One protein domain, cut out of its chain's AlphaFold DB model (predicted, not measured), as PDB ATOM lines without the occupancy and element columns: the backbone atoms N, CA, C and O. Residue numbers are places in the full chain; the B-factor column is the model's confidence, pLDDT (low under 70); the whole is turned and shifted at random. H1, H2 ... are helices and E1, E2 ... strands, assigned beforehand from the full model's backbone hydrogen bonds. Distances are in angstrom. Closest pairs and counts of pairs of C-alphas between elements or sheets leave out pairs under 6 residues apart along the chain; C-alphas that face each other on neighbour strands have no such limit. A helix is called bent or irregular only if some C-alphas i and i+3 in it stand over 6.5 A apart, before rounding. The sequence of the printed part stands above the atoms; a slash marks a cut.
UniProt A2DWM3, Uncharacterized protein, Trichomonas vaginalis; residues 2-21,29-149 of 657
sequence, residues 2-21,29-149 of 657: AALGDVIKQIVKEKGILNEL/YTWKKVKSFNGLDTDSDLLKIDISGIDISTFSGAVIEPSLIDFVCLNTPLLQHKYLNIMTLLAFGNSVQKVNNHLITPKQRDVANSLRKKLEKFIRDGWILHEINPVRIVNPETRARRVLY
ATOM      1  N   ALA A   2      49.923  10.100  58.501       67.06
ATOM      2  CA  ALA A   2      49.484  10.692  57.218       67.06
ATOM      3  C   ALA A   2      49.801   9.839  55.967       67.06
ATOM      4  O   ALA A   2      48.875   9.364  55.316       67.06
ATOM      5  N   ALA A   3      51.080   9.527  55.723       70.50
ATOM      6  CA  ALA A   3      51.514   8.717  54.575       70.50
ATOM      7  C   ALA A   3      50.883   7.307  54.503       70.50
ATOM      8  O   ALA A   3      50.691   6.773  53.414       70.50
ATOM      9  N   LEU A   4      50.504   6.712  55.643       73.31
ATOM     10  CA  LEU A   4      49.811   5.418  55.672       73.31
ATOM     11  C   LEU A   4      48.403   5.531  55.064       73.31
ATOM     12  O   LEU A   4      47.938   4.619  54.387       73.31
ATOM     13  N   GLY A   5      47.737   6.672  55.270       81.19
ATOM     14  CA  GLY A   5      46.429   6.961  54.688       81.19
ATOM     15  C   GLY A   5      46.472   7.057  53.163       81.19
ATOM     16  O   GLY A   5      45.534   6.612  52.506       81.19
ATOM     17  N   ASP A   6      47.556   7.580  52.590       84.88
ATOM     18  CA  ASP A   6      47.708   7.698  51.135       84.88
ATOM     19  C   ASP A   6      48.082   6.364  50.474       84.88
ATOM     20  O   ASP A   6      47.505   6.019  49.442       84.88
ATOM     21  N   VAL A   7      48.917   5.542  51.121       85.12
ATOM     22  CA  VAL A   7      49.161   4.150  50.697       85.12
ATOM     23  C   VAL A   7      47.863   3.331  50.717       85.12
ATOM     24  O   VAL A   7      47.583   2.601  49.767       85.12
ATOM     25  N   ILE A   8      47.014   3.494  51.740       75.62
ATOM     26  CA  ILE A   8      45.699   2.833  51.793       75.62
ATOM     27  C   ILE A   8      44.794   3.308  50.644       75.62
ATOM     28  O   ILE A   8      44.213   2.466  49.960       75.62
ATOM     29  N   LYS A   9      44.711   4.621  50.365       75.19
ATOM     30  CA  LYS A   9      43.963   5.149  49.201       75.19
ATOM     31  C   LYS A   9      44.463   4.546  47.885       75.19
ATOM     32  O   LYS A   9      43.647   4.202  47.033       75.19
ATOM     33  N   GLN A  10      45.778   4.406  47.714       82.06
ATOM     34  CA  GLN A  10      46.359   3.886  46.478       82.06
ATOM     35  C   GLN A  10      46.117   2.380  46.304       82.06
ATOM     36  O   GLN A  10      45.645   1.975  45.246       82.06
ATOM     37  N   ILE A  11      46.292   1.563  47.349       77.25
ATOM     38  CA  ILE A  11      45.957   0.124  47.316       77.25
ATOM     39  C   ILE A  11      44.462  -0.093  47.020       77.25
ATOM     40  O   ILE A  11      44.096  -1.013  46.288       77.25
ATOM     41  N   VAL A  12      43.590   0.758  47.570       68.00
ATOM     42  CA  VAL A  12      42.143   0.735  47.308       68.00
ATOM     43  C   VAL A  12      41.819   1.106  45.854       68.00
ATOM     44  O   VAL A  12      40.959   0.467  45.245       68.00
ATOM     45  N   LYS A  13      42.532   2.085  45.282       70.88
ATOM     46  CA  LYS A  13      42.400   2.512  43.881       70.88
ATOM     47  C   LYS A  13      42.903   1.453  42.895       70.88
ATOM     48  O   LYS A  13      42.232   1.177  41.908       70.88
ATOM     49  N   GLU A  14      44.056   0.843  43.162       77.12
ATOM     50  CA  GLU A  14      44.699  -0.128  42.262       77.12
ATOM     51  C   GLU A  14      44.003  -1.495  42.247       77.12
ATOM     52  O   GLU A  14      44.003  -2.169  41.221       77.12
ATOM     53  N   LYS A  15      43.362  -1.907  43.350       65.62
ATOM     54  CA  LYS A  15      42.653  -3.198  43.416       65.62
ATOM     55  C   LYS A  15      41.239  -3.182  42.823       65.62
ATOM     56  O   LYS A  15      40.614  -4.235  42.769       65.62
ATOM     57  N   GLY A  16      40.710  -2.023  42.418       46.12
ATOM     58  CA  GLY A  16      39.366  -1.903  41.826       46.12
ATOM     59  C   GLY A  16      38.199  -2.232  42.774       46.12
ATOM     60  O   GLY A  16      37.061  -2.350  42.329       46.12
ATOM     61  N   ILE A  17      38.460  -2.377  44.079       52.97
ATOM     62  CA  ILE A  17      37.461  -2.808  45.076       52.97
ATOM     63  C   ILE A  17      36.468  -1.677  45.416       52.97
ATOM     64  O   ILE A  17      35.362  -1.958  45.864       52.97
ATOM     65  N   LEU A  18      36.801  -0.408  45.138       44.59
ATOM     66  CA  LEU A  18      35.863   0.722  45.229       44.59
ATOM     67  C   LEU A  18      35.376   1.227  43.859       44.59
ATOM     68  O   LEU A  18      35.474   2.410  43.554       44.59
ATOM     69  N   ASN A  19      34.732   0.340  43.097       44.47
ATOM     70  CA  ASN A  19      33.620   0.752  42.225       44.47
ATOM     71  C   ASN A  19      32.281   0.859  43.002       44.47
ATOM     72  O   ASN A  19      31.243   1.130  42.409       44.47
ATOM     73  N   GLU A  20      32.287   0.665  44.329       46.94
ATOM     74  CA  GLU A  20      31.093   0.671  45.198       46.94
ATOM     75  C   GLU A  20      30.826   2.029  45.897       46.94
ATOM     76  O   GLU A  20      30.193   2.080  46.948       46.94
ATOM     77  N   LEU A  21      31.304   3.157  45.352       41.44
ATOM     78  CA  LEU A  21      30.996   4.500  45.879       41.44
ATOM     79  C   LEU A  21      31.093   5.575  44.782       41.44
ATOM     80  O   LEU A  21      32.184   5.863  44.307       41.44
ATOM     81  N   TYR A  29      13.288   9.639  42.443       61.62
ATOM     82  CA  TYR A  29      11.899   9.848  42.079       61.62
ATOM     83  C   TYR A  29      11.165  10.216  43.368       61.62
ATOM     84  O   TYR A  29      11.147   9.455  44.335       61.62
ATOM     85  N   THR A  30      10.651  11.439  43.453       56.84
ATOM     86  CA  THR A  30      10.035  11.931  44.687       56.84
ATOM     87  C   THR A  30       8.549  11.608  44.648       56.84
ATOM     88  O   THR A  30       7.715  12.493  44.486       56.84
ATOM     89  N   TRP A  31       8.235  10.318  44.831       76.69
ATOM     90  CA  TRP A  31       6.913   9.659  44.784       76.69
ATOM     91  C   TRP A  31       5.816  10.243  45.725       76.69
ATOM     92  O   TRP A  31       4.782   9.617  45.934       76.69
ATOM     93  N   LYS A  32       5.985  11.452  46.283       76.50
ATOM     94  CA  LYS A  32       5.222  12.106  47.372       76.50
ATOM     95  C   LYS A  32       3.693  12.216  47.201       76.50
ATOM     96  O   LYS A  32       3.032  12.706  48.115       76.50
ATOM     97  N   LYS A  33       3.126  11.836  46.053       84.19
ATOM     98  CA  LYS A  33       1.674  11.832  45.770       84.19
ATOM     99  C   LYS A  33       1.188  10.585  45.013       84.19
ATOM    100  O   LYS A  33       0.036  10.549  44.588       84.19
ATOM    101  N   VAL A  34       2.045   9.586  44.805       91.12
ATOM    102  CA  VAL A  34       1.732   8.425  43.963       91.12
ATOM    103  C   VAL A  34       0.948   7.381  44.764       91.12
ATOM    104  O   VAL A  34       1.377   6.986  45.841       91.12
ATOM    105  N   LYS A  35      -0.202   6.935  44.241       93.56
ATOM    106  CA  LYS A  35      -1.083   5.933  44.887       93.56
ATOM    107  C   LYS A  35      -0.914   4.503  44.350       93.56
ATOM    108  O   LYS A  35      -1.353   3.551  44.988       93.56
ATOM    109  N   SER A  36      -0.302   4.363  43.178       95.69
ATOM    110  CA  SER A  36      -0.173   3.125  42.399       95.69
ATOM    111  C   SER A  36       1.109   3.174  41.572       95.69
ATOM    112  O   SER A  36       1.491   4.258  41.149       95.69
ATOM    113  N   PHE A  37       1.705   2.033  41.242       96.00
ATOM    114  CA  PHE A  37       2.903   1.952  40.396       96.00
ATOM    115  C   PHE A  37       2.636   2.208  38.897       96.00
ATOM    116  O   PHE A  37       3.571   2.170  38.105       96.00
ATOM    117  N   ASN A  38       1.390   2.498  38.497       95.44
ATOM    118  CA  ASN A  38       1.057   2.971  37.147       95.44
ATOM    119  C   ASN A  38       1.955   4.157  36.741       95.44
ATOM    120  O   ASN A  38       1.989   5.167  37.445       95.44
ATOM    121  N   GLY A  39       2.639   4.042  35.600       91.56
ATOM    122  CA  GLY A  39       3.610   5.039  35.129       91.56
ATOM    123  C   GLY A  39       5.042   4.840  35.644       91.56
ATOM    124  O   GLY A  39       5.871   5.722  35.447       91.56
ATOM    125  N   LEU A  40       5.345   3.711  36.295       92.50
ATOM    126  CA  LEU A  40       6.717   3.218  36.414       92.50
ATOM    127  C   LEU A  40       7.089   2.466  35.133       92.50
ATOM    128  O   LEU A  40       6.611   1.352  34.916       92.50
ATOM    129  N   ASP A  41       7.934   3.068  34.303       94.06
ATOM    130  CA  ASP A  41       8.572   2.376  33.181       94.06
ATOM    131  C   ASP A  41       9.661   1.413  33.683       94.06
ATOM    132  O   ASP A  41      10.272   1.650  34.728       94.06
ATOM    133  N   THR A  42       9.907   0.327  32.940       95.50
ATOM    134  CA  THR A  42      10.960  -0.649  33.270       95.50
ATOM    135  C   THR A  42      12.339  -0.008  33.186       95.50
ATOM    136  O   THR A  42      12.713   0.507  32.132       95.50
ATOM    137  N   ASP A  43      13.131  -0.124  34.248       94.50
ATOM    138  CA  ASP A  43      14.488   0.414  34.317       94.50
ATOM    139  C   ASP A  43      15.477  -0.736  34.582       94.50
ATOM    140  O   ASP A  43      15.448  -1.406  35.621       94.50
ATOM    141  N   SER A  44      16.354  -1.000  33.606       94.69
ATOM    142  CA  SER A  44      17.338  -2.089  33.671       94.69
ATOM    143  C   SER A  44      18.377  -1.913  34.774       94.69
ATOM    144  O   SER A  44      19.028  -2.892  35.143       94.69
ATOM    145  N   ASP A  45      18.516  -0.707  35.316       95.56
ATOM    146  CA  ASP A  45      19.594  -0.313  36.216       95.56
ATOM    147  C   ASP A  45      19.045   0.029  37.624       95.56
ATOM    148  O   ASP A  45      19.803   0.314  38.557       95.56
ATOM    149  N   LEU A  46      17.721  -0.063  37.823       95.56
ATOM    150  CA  LEU A  46      17.015   0.264  39.066       95.56
ATOM    151  C   LEU A  46      17.222  -0.788  40.169       95.56
ATOM    152  O   LEU A  46      16.375  -1.634  40.453       95.56
ATOM    153  N   LEU A  47      18.361  -0.698  40.861       96.69
ATOM    154  CA  LEU A  47      18.738  -1.626  41.938       96.69
ATOM    155  C   LEU A  47      17.868  -1.524  43.207       96.69
ATOM    156  O   LEU A  47      17.808  -2.484  43.983       96.69
ATOM    157  N   LYS A  48      17.224  -0.376  43.462       96.50
ATOM    158  CA  LYS A  48      16.465  -0.120  44.698       96.50
ATOM    159  C   LYS A  48      15.257   0.794  44.489       96.50
ATOM    160  O   LYS A  48      15.391   1.887  43.952       96.50
ATOM    161  N   ILE A  49      14.117   0.392  45.055       96.12
ATOM    162  CA  ILE A  49      12.900   1.207  45.178       96.12
ATOM    163  C   ILE A  49      12.631   1.477  46.663       96.12
ATOM    164  O   ILE A  49      12.632   0.556  47.480       96.12
ATOM    165  N   ASP A  50      12.371   2.738  47.010       96.12
ATOM    166  CA  ASP A  50      11.939   3.157  48.346       96.12
ATOM    167  C   ASP A  50      10.680   4.028  48.236       96.12
ATOM    168  O   ASP A  50      10.727   5.161  47.757       96.12
ATOM    169  N   ILE A  51       9.549   3.466  48.665       96.00
ATOM    170  CA  ILE A  51       8.233   4.113  48.726       96.00
ATOM    171  C   ILE A  51       7.791   4.362  50.180       96.00
ATOM    172  O   ILE A  51       6.600   4.356  50.493       96.00
ATOM    173  N   SER A  52       8.741   4.522  51.105       95.88
ATOM    174  CA  SER A  52       8.428   4.689  52.526       95.88
ATOM    175  C   SER A  52       7.657   5.983  52.822       95.88
ATOM    176  O   SER A  52       8.014   7.063  52.357       95.88
ATOM    177  N   GLY A  53       6.611   5.880  53.648       95.06
ATOM    178  CA  GLY A  53       5.741   6.995  54.040       95.06
ATOM    179  C   GLY A  53       4.708   7.414  52.988       95.06
ATOM    180  O   GLY A  53       4.174   8.517  53.080       95.06
ATOM    181  N   ILE A  54       4.436   6.564  51.993       95.88
ATOM    182  CA  ILE A  54       3.492   6.835  50.900       95.88
ATOM    183  C   ILE A  54       2.231   5.978  51.073       95.88
ATOM    184  O   ILE A  54       2.304   4.809  51.452       95.88
ATOM    185  N   ASP A  55       1.063   6.542  50.768       95.44
ATOM    186  CA  ASP A  55      -0.244   5.880  50.902       95.44
ATOM    187  C   ASP A  55      -0.542   4.898  49.744       95.44
ATOM    188  O   ASP A  55      -1.593   4.931  49.106       95.44
ATOM    189  N   ILE A  56       0.429   4.030  49.434       96.56
ATOM    190  CA  ILE A  56       0.288   2.928  48.476       96.56
ATOM    191  C   ILE A  56      -0.231   1.705  49.233       96.56
ATOM    192  O   ILE A  56       0.409   1.206  50.162       96.56
ATOM    193  N   SER A  57      -1.396   1.205  48.821       97.00
ATOM    194  CA  SER A  57      -2.031   0.018  49.412       97.00
ATOM    195  C   SER A  57      -1.955  -1.233  48.535       97.00
ATOM    196  O   SER A  57      -2.102  -2.332  49.057       97.00
ATOM    197  N   THR A  58      -1.686  -1.100  47.233       97.94
ATOM    198  CA  THR A  58      -1.673  -2.204  46.259       97.94
ATOM    199  C   THR A  58      -0.384  -2.229  45.433       97.94
ATOM    200  O   THR A  58       0.364  -1.256  45.391       97.94
ATOM    201  N   PHE A  59      -0.151  -3.326  44.706       97.94
ATOM    202  CA  PHE A  59       0.842  -3.394  43.623       97.94
ATOM    203  C   PHE A  59       0.235  -3.021  42.251       97.94
ATOM    204  O   PHE A  59       0.722  -3.473  41.213       97.94
ATOM    205  N   SER A  60      -0.838  -2.215  42.231       97.75
ATOM    206  CA  SER A  60      -1.507  -1.808  40.990       97.75
ATOM    207  C   SER A  60      -0.527  -1.106  40.047       97.75
ATOM    208  O   SER A  60       0.140  -0.152  40.454       97.75
ATOM    209  N   GLY A  61      -0.415  -1.606  38.814       97.12
ATOM    210  CA  GLY A  61       0.491  -1.084  37.788       97.12
ATOM    211  C   GLY A  61       1.964  -1.497  37.905       97.12
ATOM    212  O   GLY A  61       2.778  -0.991  37.144       97.12
ATOM    213  N   ALA A  62       2.341  -2.386  38.832       97.56
ATOM    214  CA  ALA A  62       3.751  -2.727  39.051       97.56
ATOM    215  C   ALA A  62       4.379  -3.509  37.878       97.56
ATOM    216  O   ALA A  62       3.948  -4.617  37.530       97.56
ATOM    217  N   VAL A  63       5.438  -2.954  37.292       97.06
ATOM    218  CA  VAL A  63       6.207  -3.568  36.200       97.06
ATOM    219  C   VAL A  63       7.270  -4.539  36.760       97.06
ATOM    220  O   VAL A  63       7.421  -4.667  37.975       97.06
ATOM    221  N   ILE A  64       7.870  -5.374  35.899       97.06
ATOM    222  CA  ILE A  64       8.897  -6.350  36.302       97.06
ATOM    223  C   ILE A  64      10.260  -5.695  36.135       97.06
ATOM    224  O   ILE A  64      10.682  -5.457  35.008       97.06
ATOM    225  N   GLU A  65      10.952  -5.485  37.250       96.75
ATOM    226  CA  GLU A  65      12.279  -4.881  37.289       96.75
ATOM    227  C   GLU A  65      13.344  -5.989  37.399       96.75
ATOM    228  O   GLU A  65      13.500  -6.615  38.462       96.75
ATOM    229  N   PRO A  66      14.089  -6.284  36.313       95.88
ATOM    230  CA  PRO A  66      15.009  -7.420  36.263       95.88
ATOM    231  C   PRO A  66      16.219  -7.258  37.195       95.88
ATOM    232  O   PRO A  66      16.818  -8.262  37.579       95.88
ATOM    233  N   SER A  67      16.533  -6.024  37.599       96.94
ATOM    234  CA  SER A  67      17.709  -5.679  38.408       96.94
ATOM    235  C   SER A  67      17.381  -5.197  39.826       96.94
ATOM    236  O   SER A  67      18.295  -4.924  40.601       96.94
ATOM    237  N   LEU A  68      16.099  -5.129  40.209       97.50
ATOM    238  CA  LEU A  68      15.686  -4.674  41.538       97.50
ATOM    239  C   LEU A  68      16.132  -5.652  42.634       97.50
ATOM    240  O   LEU A  68      15.647  -6.776  42.705       97.50
ATOM    241  N   ILE A  69      17.019  -5.207  43.526       97.88
ATOM    242  CA  ILE A  69      17.577  -6.005  44.629       97.88
ATOM    243  C   ILE A  69      16.846  -5.726  45.950       97.88
ATOM    244  O   ILE A  69      16.598  -6.660  46.722       97.88
ATOM    245  N   ASP A  70      16.511  -4.463  46.225       98.19
ATOM    246  CA  ASP A  70      15.985  -4.004  47.519       98.19
ATOM    247  C   ASP A  70      14.703  -3.172  47.357       98.19
ATOM    248  O   ASP A  70      14.674  -2.183  46.623       98.19
ATOM    249  N   PHE A  71      13.639  -3.567  48.058       97.75
ATOM    250  CA  PHE A  71      12.337  -2.897  48.039       97.75
ATOM    251  C   PHE A  71      11.941  -2.446  49.448       97.75
ATOM    252  O   PHE A  71      11.807  -3.261  50.365       97.75
ATOM    253  N   VAL A  72      11.725  -1.144  49.631       97.75
ATOM    254  CA  VAL A  72      11.397  -0.542  50.930       97.75
ATOM    255  C   VAL A  72      10.047   0.173  50.853       97.75
ATOM    256  O   VAL A  72       9.774   0.927  49.925       97.75
ATOM    257  N   CYS A  73       9.177  -0.105  51.819       97.19
ATOM    258  CA  CYS A  73       7.799   0.384  51.906       97.19
ATOM    259  C   CYS A  73       7.374   0.571  53.375       97.19
ATOM    260  O   CYS A  73       6.272   0.197  53.790       97.19
ATOM    261  N   LEU A  74       8.264   1.142  54.191       97.06
ATOM    262  CA  LEU A  74       7.991   1.413  55.602       97.06
ATOM    263  C   LEU A  74       6.889   2.475  55.738       97.06
ATOM    264  O   LEU A  74       6.809   3.395  54.933       97.06
ATOM    265  N   ASN A  75       6.038   2.370  56.759       96.81
ATOM    266  CA  ASN A  75       4.915   3.294  56.994       96.81
ATOM    267  C   ASN A  75       3.913   3.413  55.819       96.81
ATOM    268  O   ASN A  75       3.227   4.424  55.702       96.81
ATOM    269  N   THR A  76       3.814   2.389  54.965       97.44
ATOM    270  CA  THR A  76       2.783   2.269  53.916       97.44
ATOM    271  C   THR A  76       1.646   1.346  54.388       97.44
ATOM    272  O   THR A  76       1.899   0.448  55.200       97.44
ATOM    273  N   PRO A  77       0.403   1.474  53.883       97.31
ATOM    274  CA  PRO A  77      -0.645   0.476  54.123       97.31
ATOM    275  C   PRO A  77      -0.242  -0.937  53.668       97.31
ATOM    276  O   PRO A  77      -0.543  -1.915  54.354       97.31
ATOM    277  N   LEU A  78       0.513  -1.035  52.565       97.44
ATOM    278  CA  LEU A  78       1.034  -2.280  51.988       97.44
ATOM    279  C   LEU A  78       1.816  -3.144  53.003       97.44
ATOM    280  O   LEU A  78       1.763  -4.376  52.951       97.44
ATOM    281  N   LEU A  79       2.494  -2.504  53.966       97.56
ATOM    282  CA  LEU A  79       3.262  -3.147  55.040       97.56
ATOM    283  C   LEU A  79       2.414  -4.063  55.944       97.56
ATOM    284  O   LEU A  79       2.945  -4.991  56.552       97.56
ATOM    285  N   GLN A  80       1.099  -3.834  56.033       97.19
ATOM    286  CA  GLN A  80       0.199  -4.595  56.910       97.19
ATOM    287  C   GLN A  80      -0.044  -6.039  56.430       97.19
ATOM    288  O   GLN A  80      -0.614  -6.858  57.156       97.19
ATOM    289  N   HIS A  81       0.358  -6.382  55.204       97.75
ATOM    290  CA  HIS A  81       0.029  -7.664  54.592       97.75
ATOM    291  C   HIS A  81       1.085  -8.739  54.873       97.75
ATOM    292  O   HIS A  81       2.194  -8.715  54.346       97.75
ATOM    293  N   LYS A  82       0.687  -9.767  55.635       97.44
ATOM    294  CA  LYS A  82       1.494 -10.936  56.045       97.44
ATOM    295  C   LYS A  82       2.339 -11.584  54.932       97.44
ATOM    296  O   LYS A  82       3.374 -12.179  55.223       97.44
ATOM    297  N   TYR A  83       1.894 -11.507  53.679       98.06
ATOM    298  CA  TYR A  83       2.539 -12.142  52.527       98.06
ATOM    299  C   TYR A  83       3.296 -11.161  51.614       98.06
ATOM    300  O   TYR A  83       3.613 -11.518  50.479       98.06
ATOM    301  N   LEU A  84       3.628  -9.962  52.118       98.38
ATOM    302  CA  LEU A  84       4.338  -8.888  51.414       98.38
ATOM    303  C   LEU A  84       5.489  -9.391  50.533       98.38
ATOM    304  O   LEU A  84       5.418  -9.225  49.323       98.38
ATOM    305  N   ASN A  85       6.482 -10.087  51.101       98.44
ATOM    306  CA  ASN A  85       7.658 -10.563  50.358       98.44
ATOM    307  C   ASN A  85       7.294 -11.411  49.125       98.44
ATOM    308  O   ASN A  85       7.970 -11.337  48.104       98.44
ATOM    309  N   ILE A  86       6.228 -12.217  49.208       98.38
ATOM    310  CA  ILE A  86       5.759 -13.060  48.097       98.38
ATOM    311  C   ILE A  86       5.035 -12.206  47.051       98.38
ATOM    312  O   ILE A  86       5.214 -12.433  45.860       98.38
ATOM    313  N   MET A  87       4.277 -11.188  47.464       98.50
ATOM    314  CA  MET A  87       3.662 -10.237  46.533       98.50
ATOM    315  C   MET A  87       4.699  -9.360  45.823       98.50
ATOM    316  O   MET A  87       4.588  -9.177  44.618       98.50
ATOM    317  N   THR A  88       5.752  -8.907  46.513       98.38
ATOM    318  CA  THR A  88       6.873  -8.171  45.904       98.38
ATOM    319  C   THR A  88       7.578  -9.007  44.827       98.38
ATOM    320  O   THR A  88       7.855  -8.499  43.743       98.38
ATOM    321  N   LEU A  89       7.801 -10.306  45.077       98.25
ATOM    322  CA  LEU A  89       8.354 -11.249  44.088       98.25
ATOM    323  C   LEU A  89       7.417 -11.505  42.895       98.25
ATOM    324  O   LEU A  89       7.884 -11.766  41.784       98.25
ATOM    325  N   LEU A  90       6.100 -11.476  43.120       98.06
ATOM    326  CA  LEU A  90       5.086 -11.619  42.071       98.06
ATOM    327  C   LEU A  90       4.984 -10.357  41.204       98.06
ATOM    328  O   LEU A  90       4.870 -10.486  39.991       98.06
ATOM    329  N   ALA A  91       5.061  -9.174  41.818       97.94
ATOM    330  CA  ALA A  91       5.002  -7.879  41.151       97.94
ATOM    331  C   ALA A  91       6.273  -7.593  40.333       97.94
ATOM    332  O   ALA A  91       6.205  -7.526  39.108       97.94
ATOM    333  N   PHE A  92       7.430  -7.485  40.999       97.94
ATOM    334  CA  PHE A  92       8.651  -6.957  40.381       97.94
ATOM    335  C   PHE A  92       9.579  -8.028  39.804       97.94
ATOM    336  O   PHE A  92      10.158  -7.817  38.749       97.94
ATOM    337  N   GLY A  93       9.751  -9.189  40.439       97.44
ATOM    338  CA  GLY A  93      10.726 -10.164  39.935       97.44
ATOM    339  C   GLY A  93      11.298 -11.110  40.977       97.44
ATOM    340  O   GLY A  93      11.174 -10.898  42.178       97.44
ATOM    341  N   ASN A  94      11.988 -12.146  40.498       97.81
ATOM    342  CA  ASN A  94      12.842 -13.001  41.335       97.81
ATOM    343  C   ASN A  94      14.175 -12.333  41.711       97.81
ATOM    344  O   ASN A  94      14.855 -12.819  42.615       97.81
ATOM    345  N   SER A  95      14.517 -11.249  41.009       97.62
ATOM    346  CA  SER A  95      15.622 -10.317  41.245       97.62
ATOM    347  C   SER A  95      15.685  -9.849  42.698       97.62
ATOM    348  O   SER A  95      16.751  -9.894  43.315       97.62
ATOM    349  N   VAL A  96      14.521  -9.516  43.268       98.31
ATOM    350  CA  VAL A  96      14.394  -8.987  44.628       98.31
ATOM    351  C   VAL A  96      15.005  -9.952  45.644       98.31
ATOM    352  O   VAL A  96      14.702 -11.151  45.681       98.31
ATOM    353  N   GLN A  97      15.883  -9.408  46.486       98.31
ATOM    354  CA  GLN A  97      16.595 -10.121  47.548       98.31
ATOM    355  C   GLN A  97      16.176  -9.644  48.939       98.31
ATOM    356  O   GLN A  97      16.238 -10.421  49.894       98.31
ATOM    357  N   LYS A  98      15.762  -8.378  49.068       98.44
ATOM    358  CA  LYS A  98      15.430  -7.726  50.339       98.44
ATOM    359  C   LYS A  98      14.101  -6.978  50.246       98.44
ATOM    360  O   LYS A  98      13.811  -6.331  49.243       98.44
ATOM    361  N   VAL A  99      13.305  -7.077  51.309       98.19
ATOM    362  CA  VAL A  99      12.042  -6.349  51.490       98.19
ATOM    363  C   VAL A  99      12.028  -5.758  52.891       98.19
ATOM    364  O   VAL A  99      12.075  -6.502  53.867       98.19
ATOM    365  N   ASN A 100      11.987  -4.428  53.007       97.69
ATOM    366  CA  ASN A 100      12.086  -3.713  54.289       97.69
ATOM    367  C   ASN A 100      13.295  -4.169  55.132       97.69
ATOM    368  O   ASN A 100      13.167  -4.458  56.320       97.69
ATOM    369  N   ASN A 101      14.468  -4.289  54.499       97.50
ATOM    370  CA  ASN A 101      15.706  -4.860  55.052       97.50
ATOM    371  C   ASN A 101      15.662  -6.362  55.422       97.50
ATOM    372  O   ASN A 101      16.710  -6.936  55.722       97.50
ATOM    373  N   HIS A 102      14.512  -7.041  55.360       98.19
ATOM    374  CA  HIS A 102      14.428  -8.488  55.566       98.19
ATOM    375  C   HIS A 102      14.837  -9.247  54.299       98.19
ATOM    376  O   HIS A 102      14.283  -9.019  53.222       98.19
ATOM    377  N   LEU A 103      15.777 -10.188  54.428       98.12
ATOM    378  CA  LEU A 103      16.173 -11.069  53.329       98.12
ATOM    379  C   LEU A 103      15.009 -11.994  52.931       98.12
ATOM    380  O   LEU A 103      14.382 -12.631  53.780       98.12
ATOM    381  N   ILE A 104      14.753 -12.111  51.631       98.38
ATOM    382  CA  ILE A 104      13.821 -13.088  51.072       98.38
ATOM    383  C   ILE A 104      14.411 -14.495  51.206       98.38
ATOM    384  O   ILE A 104      15.515 -14.781  50.744       98.38
ATOM    385  N   THR A 105      13.648 -15.406  51.808       97.62
ATOM    386  CA  THR A 105      14.043 -16.817  51.920       97.62
ATOM    387  C   THR A 105      13.827 -17.567  50.595       97.62
ATOM    388  O   THR A 105      12.841 -17.292  49.902       97.62
ATOM    389  N   PRO A 106      14.654 -18.578  50.253       97.00
ATOM    390  CA  PRO A 106      14.449 -19.395  49.050       97.00
ATOM    391  C   PRO A 106      13.035 -19.987  48.962       97.00
ATOM    392  O   PRO A 106      12.386 -19.871  47.929       97.00
ATOM    393  N   LYS A 107      12.486 -20.461  50.092       96.25
ATOM    394  CA  LYS A 107      11.104 -20.963  50.199       96.25
ATOM    395  C   LYS A 107      10.045 -19.951  49.732       96.25
ATOM    396  O   LYS A 107       9.057 -20.344  49.121       96.25
ATOM    397  N   GLN A 108      10.221 -18.658  50.023       97.25
ATOM    398  CA  GLN A 108       9.307 -17.611  49.544       97.25
ATOM    399  C   GLN A 108       9.432 -17.411  48.027       97.25
ATOM    400  O   GLN A 108       8.411 -17.222  47.369       97.25
ATOM    401  N   ARG A 109      10.648 -17.510  47.472       97.50
ATOM    402  CA  ARG A 109      10.902 -17.449  46.023       97.50
ATOM    403  C   ARG A 109      10.314 -18.660  45.287       97.50
ATOM    404  O   ARG A 109       9.661 -18.476  44.267       97.50
ATOM    405  N   ASP A 110      10.434 -19.866  45.838       96.75
ATOM    406  CA  ASP A 110       9.821 -21.084  45.284       96.75
ATOM    407  C   ASP A 110       8.285 -20.997  45.267       96.75
ATOM    408  O   ASP A 110       7.644 -21.271  44.249       96.75
ATOM    409  N   VAL A 111       7.681 -20.544  46.373       96.81
ATOM    410  CA  VAL A 111       6.228 -20.328  46.456       96.81
ATOM    411  C   VAL A 111       5.784 -19.239  45.475       96.81
ATOM    412  O   VAL A 111       4.834 -19.466  44.726       96.81
ATOM    413  N   ALA A 112       6.483 -18.101  45.405       97.56
ATOM    414  CA  ALA A 112       6.184 -17.043  44.439       97.56
ATOM    415  C   ALA A 112       6.262 -17.553  42.989       97.56
ATOM    416  O   ALA A 112       5.332 -17.320  42.221       97.56
ATOM    417  N   ASN A 113       7.291 -18.328  42.634       97.00
ATOM    418  CA  ASN A 113       7.416 -18.966  41.320       97.00
ATOM    419  C   ASN A 113       6.241 -19.901  40.998       97.00
ATOM    420  O   ASN A 113       5.694 -19.837  39.897       97.00
ATOM    421  N   SER A 114       5.804 -20.722  41.960       96.69
ATOM    422  CA  SER A 114       4.652 -21.622  41.779       96.69
ATOM    423  C   SER A 114       3.334 -20.865  41.543       96.69
ATOM    424  O   SER A 114       2.464 -21.323  40.801       96.69
ATOM    425  N   LEU A 115       3.204 -19.675  42.140       97.31
ATOM    426  CA  LEU A 115       2.023 -18.818  42.061       97.31
ATOM    427  C   LEU A 115       2.031 -17.888  40.839       97.31
ATOM    428  O   LEU A 115       0.959 -17.581  40.312       97.31
ATOM    429  N   ARG A 116       3.211 -17.457  40.370       97.25
ATOM    430  CA  ARG A 116       3.418 -16.414  39.346       97.25
ATOM    431  C   ARG A 116       2.519 -16.584  38.126       97.25
ATOM    432  O   ARG A 116       1.714 -15.702  37.846       97.25
ATOM    433  N   LYS A 117       2.534 -17.765  37.498       96.88
ATOM    434  CA  LYS A 117       1.745 -18.081  36.288       96.88
ATOM    435  C   LYS A 117       0.220 -17.892  36.439       96.88
ATOM    436  O   LYS A 117      -0.480 -17.864  35.431       96.88
ATOM    437  N   LYS A 118      -0.313 -17.783  37.664       97.38
ATOM    438  CA  LYS A 118      -1.747 -17.559  37.934       97.38
ATOM    439  C   LYS A 118      -2.056 -16.292  38.739       97.38
ATOM    440  O   LYS A 118      -3.169 -15.792  38.619       97.38
ATOM    441  N   LEU A 119      -1.126 -15.787  39.557       97.94
ATOM    442  CA  LEU A 119      -1.334 -14.596  40.392       97.94
ATOM    443  C   LEU A 119      -0.726 -13.307  39.836       97.94
ATOM    444  O   LEU A 119      -1.222 -12.250  40.204       97.94
ATOM    445  N   GLU A 120       0.297 -13.361  38.976       97.50
ATOM    446  CA  GLU A 120       1.039 -12.167  38.529       97.50
ATOM    447  C   GLU A 120       0.109 -11.064  38.003       97.50
ATOM    448  O   GLU A 120       0.169  -9.932  38.482       97.50
ATOM    449  N   LYS A 121      -0.825 -11.414  37.104       97.75
ATOM    450  CA  LYS A 121      -1.817 -10.458  36.605       97.75
ATOM    451  C   LYS A 121      -2.694  -9.893  37.729       97.75
ATOM    452  O   LYS A 121      -2.848  -8.686  37.800       97.75
ATOM    453  N   PHE A 122      -3.211 -10.714  38.645       98.31
ATOM    454  CA  PHE A 122      -4.053 -10.206  39.736       98.31
ATOM    455  C   PHE A 122      -3.302  -9.240  40.664       98.31
ATOM    456  O   PHE A 122      -3.876  -8.232  41.059       98.31
ATOM    457  N   ILE A 123      -2.031  -9.505  40.985       98.31
ATOM    458  CA  ILE A 123      -1.215  -8.590  41.804       98.31
ATOM    459  C   ILE A 123      -1.035  -7.235  41.092       98.31
ATOM    460  O   ILE A 123      -1.186  -6.188  41.722       98.31
ATOM    461  N   ARG A 124      -0.803  -7.256  39.771       97.75
ATOM    462  CA  ARG A 124      -0.706  -6.064  38.904       97.75
ATOM    463  C   ARG A 124      -2.038  -5.335  38.696       97.75
ATOM    464  O   ARG A 124      -2.046  -4.113  38.631       97.75
ATOM    465  N   ASP A 125      -3.151  -6.065  38.700       98.06
ATOM    466  CA  ASP A 125      -4.531  -5.556  38.730       98.06
ATOM    467  C   ASP A 125      -4.941  -5.078  40.157       98.06
ATOM    468  O   ASP A 125      -6.126  -4.952  40.473       98.06
ATOM    469  N   GLY A 126      -3.980  -4.871  41.071       98.00
ATOM    470  CA  GLY A 126      -4.201  -4.313  42.411       98.00
ATOM    471  C   GLY A 126      -4.750  -5.279  43.474       98.00
ATOM    472  O   GLY A 126      -5.149  -4.838  44.552       98.00
ATOM    473  N   TRP A 127      -4.788  -6.590  43.221       98.56
ATOM    474  CA  TRP A 127      -5.215  -7.581  44.218       98.56
ATOM    475  C   TRP A 127      -4.090  -7.928  45.201       98.56
ATOM    476  O   TRP A 127      -2.908  -7.916  44.870       98.56
ATOM    477  N   ILE A 128      -4.473  -8.295  46.422       98.38
ATOM    478  CA  ILE A 128      -3.572  -8.541  47.550       98.38
ATOM    479  C   ILE A 128      -3.760  -9.969  48.065       98.38
ATOM    480  O   ILE A 128      -4.882 -10.439  48.254       98.38
ATOM    481  N   LEU A 129      -2.652 -10.666  48.310       98.44
ATOM    482  CA  LEU A 129      -2.604 -12.035  48.819       98.44
ATOM    483  C   LEU A 129      -2.854 -12.068  50.336       98.44
ATOM    484  O   LEU A 129      -1.999 -11.677  51.130       98.44
ATOM    485  N   HIS A 130      -4.031 -12.551  50.737       98.19
ATOM    486  CA  HIS A 130      -4.459 -12.628  52.137       98.19
ATOM    487  C   HIS A 130      -4.104 -13.973  52.793       98.19
ATOM    488  O   HIS A 130      -3.666 -13.996  53.940       98.19
ATOM    489  N   GLU A 131      -4.243 -15.081  52.061       97.94
ATOM    490  CA  GLU A 131      -3.879 -16.444  52.486       97.94
ATOM    491  C   GLU A 131      -3.278 -17.229  51.311       97.94
ATOM    492  O   GLU A 131      -3.557 -16.919  50.153       97.94
ATOM    493  N   ILE A 132      -2.466 -18.251  51.605       96.94
ATOM    494  CA  ILE A 132      -1.799 -19.093  50.588       96.94
ATOM    495  C   ILE A 132      -2.396 -20.508  50.504       96.94
ATOM    496  O   ILE A 132      -2.386 -21.100  49.429       96.94
ATOM    497  N   ASN A 133      -2.945 -21.053  51.593       95.31
ATOM    498  CA  ASN A 133      -3.562 -22.382  51.595       95.31
ATOM    499  C   ASN A 133      -4.940 -22.347  52.298       95.31
ATOM    500  O   ASN A 133      -4.970 -22.368  53.531       95.31
ATOM    501  N   PRO A 134      -6.062 -22.277  51.549       96.62
ATOM    502  CA  PRO A 134      -6.137 -22.067  50.097       96.62
ATOM    503  C   PRO A 134      -5.651 -20.660  49.705       96.62
ATOM    504  O   PRO A 134      -5.574 -19.767  50.550       96.62
ATOM    505  N   VAL A 135      -5.350 -20.430  48.424       98.00
ATOM    506  CA  VAL A 135      -4.961 -19.090  47.960       98.00
ATOM    507  C   VAL A 135      -6.181 -18.179  48.023       98.00
ATOM    508  O   VAL A 135      -7.157 -18.399  47.307       98.00
ATOM    509  N   ARG A 136      -6.140 -17.145  48.865       98.38
ATOM    510  CA  ARG A 136      -7.187 -16.120  48.951       98.38
ATOM    511  C   ARG A 136      -6.604 -14.770  48.581       98.38
ATOM    512  O   ARG A 136      -5.657 -14.314  49.222       98.38
ATOM    513  N   ILE A 137      -7.196 -14.130  47.579       98.50
ATOM    514  CA  ILE A 137      -6.853 -12.771  47.160       98.50
ATOM    515  C   ILE A 137      -8.025 -11.819  47.404       98.50
ATOM    516  O   ILE A 137      -9.192 -12.197  47.272       98.50
ATOM    517  N   VAL A 138      -7.701 -10.581  47.767       98.38
ATOM    518  CA  VAL A 138      -8.653  -9.502  48.047       98.38
ATOM    519  C   VAL A 138      -8.175  -8.241  47.337       98.38
ATOM    520  O   VAL A 138      -7.029  -7.846  47.518       98.38
ATOM    521  N   ASN A 139      -9.025  -7.598  46.542       98.19
ATOM    522  CA  ASN A 139      -8.768  -6.238  46.063       98.19
ATOM    523  C   ASN A 139      -9.304  -5.262  47.138       98.19
ATOM    524  O   ASN A 139     -10.461  -5.411  47.541       98.19
ATOM    525  N   PRO A 140      -8.498  -4.323  47.674       96.81
ATOM    526  CA  PRO A 140      -8.911  -3.498  48.814       96.81
ATOM    527  C   PRO A 140      -9.896  -2.384  48.432       96.81
ATOM    528  O   PRO A 140     -10.729  -2.012  49.254       96.81
ATOM    529  N   GLU A 141      -9.825  -1.892  47.192       95.75
ATOM    530  CA  GLU A 141     -10.641  -0.792  46.663       95.75
ATOM    531  C   GLU A 141     -12.095  -1.248  46.476       95.75
ATOM    532  O   GLU A 141     -13.014  -0.734  47.109       95.75
ATOM    533  N   THR A 142     -12.291  -2.304  45.684       97.62
ATOM    534  CA  THR A 142     -13.596  -2.940  45.425       97.62
ATOM    535  C   THR A 142     -14.070  -3.843  46.568       97.62
ATOM    536  O   THR A 142     -15.210  -4.305  46.566       97.62
ATOM    537  N   ARG A 143     -13.182  -4.163  47.524       97.56
ATOM    538  CA  ARG A 143     -13.358  -5.165  48.599       97.56
ATOM    539  C   ARG A 143     -13.662  -6.590  48.106       97.56
ATOM    540  O   ARG A 143     -13.939  -7.474  48.926       97.56
ATOM    541  N   ALA A 144     -13.589  -6.832  46.795       98.25
ATOM    542  CA  ALA A 144     -13.881  -8.113  46.173       98.25
ATOM    543  C   ALA A 144     -12.878  -9.188  46.617       98.25
ATOM    544  O   ALA A 144     -11.691  -8.921  46.814       98.25
ATOM    545  N   ARG A 145     -13.356 -10.428  46.767       98.44
ATOM    546  CA  ARG A 145     -12.574 -11.565  47.277       98.44
ATOM    547  C   ARG A 145     -12.651 -12.729  46.299       98.44
ATOM    548  O   ARG A 145     -13.723 -13.015  45.776       98.44
ATOM    549  N   ARG A 146     -11.534 -13.421  46.072       98.38
ATOM    550  CA  ARG A 146     -11.476 -14.646  45.258       98.38
ATOM    551  C   ARG A 146     -10.665 -15.716  45.981       98.38
ATOM    552  O   ARG A 146      -9.626 -15.421  46.570       98.38
ATOM    553  N   VAL A 147     -11.145 -16.956  45.919       98.12
ATOM    554  CA  VAL A 147     -10.435 -18.143  46.412       98.12
ATOM    555  C   VAL A 147      -9.987 -18.948  45.200       98.12
ATOM    556  O   VAL A 147     -10.800 -19.262  44.334       98.12
ATOM    557  N   LEU A 148      -8.698 -19.261  45.125       97.25
ATOM    558  CA  LEU A 148      -8.097 -20.036  44.048       97.25
ATOM    559  C   LEU A 148      -7.568 -21.352  44.622       97.25
ATOM    560  O   LEU A 148      -6.665 -21.379  45.458       97.25
ATOM    561  N   TYR A 149      -8.126 -22.461  44.150       96.44
ATOM    562  CA  TYR A 149      -7.664 -23.800  44.506       96.44
ATOM    563  C   TYR A 149      -6.464 -24.149  43.626       96.44
ATOM    564  O   TYR A 149      -6.601 -24.641  42.506       96.44
TER     565      TYR A 149
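Overview. This is residues 2 to 21 and 29 to 149 of the 657 residues of an uncharacterized protein of Trichomonas vaginalis (UniProt A2DWM3). A small three-stranded sheet, E3 E4 E5, forms one end of a compact body, with the kinked helix H4 over one of its faces and H3 packed on H4; long loops and the short strand pair E1 and E2 make the other end. Helix H1 and the residues after it, 2 to 21, stick out free and make much of the length. The printed part has 141 residues, under half of them in named elements, in the order H1 E1 E2 H2 H3 H4 E3 E4 E5; the class is mixed, helices and strands. E3 E4 E5 is antiparallel in that order, and E1 and E2 are parallel. The whole is loose, with a radius of gyration of the C-alphas of 18.8 A, and spans 68 by 34 by 24 A.

Arrangement. E3, residues 128 to 132, E4, 135 to 138, and E5, 145 to 148, form a meander, each strand the antiparallel neighbour of the one before, in two hairpins. N 130 and O 136 are 2.8 A apart, and N 146 and O 137 2.9 A, within hydrogen-bond range. H4, residues 106 to 124, is on this sheet at a height of 9.4 A, over E3 and E4, in two layers, helix on one face of a sheet. It runs slantwise to the strands, at 44 degrees to E3 on the local plane. H4 is irregular, with C-alphas 118 and 121 7.2 A apart, and has a kink of 89 degrees near residue 118. H3, residues 84 to 91, touches H4, closest at the C-alphas of Leu 90 and Glu 120, 5.4 A, at a steep tilt of 57 degrees, the same way. H3 only grazes the sheet, with residues 84 to 87. H2, residues 77 to 80, is close to H3 but not clearly touching, at 7.4 A between the C-alphas of Leu 78 and Leu 84. E1, residues 48 to 50, and E2, 70 to 72, are parallel, with N 72 and O 49 2.9 A apart. H1, residues 2 to 14, is apart from H3 and H4, among others. Every O i to N i+4 pair is within range in H3, 8 of 9 in H1 and 11 of 15 in H4; H2 is too short for one.

Along the chain. E3 is 11.1 A long, from C-alpha 128 at (-3.572, -8.541, 47.550). H4 measures 22.6 A and H1 19.1 A, from C-alpha 2 at (49.484, 10.692, 57.218). E5 ends at C-alpha 148, (-8.097, -20.036, 44.048).

Size, cuts and confidence. The C-alphas of Ala 3 and Tyr 149 are farthest apart, 68.3 A. Residues 22 to 28 are not printed, and C-alphas 21 and 29 are 20.2 A apart. E1 to E2 and H3 to H4 are long links. Eleven residues have pLDDT under 70, among them 15 to 21.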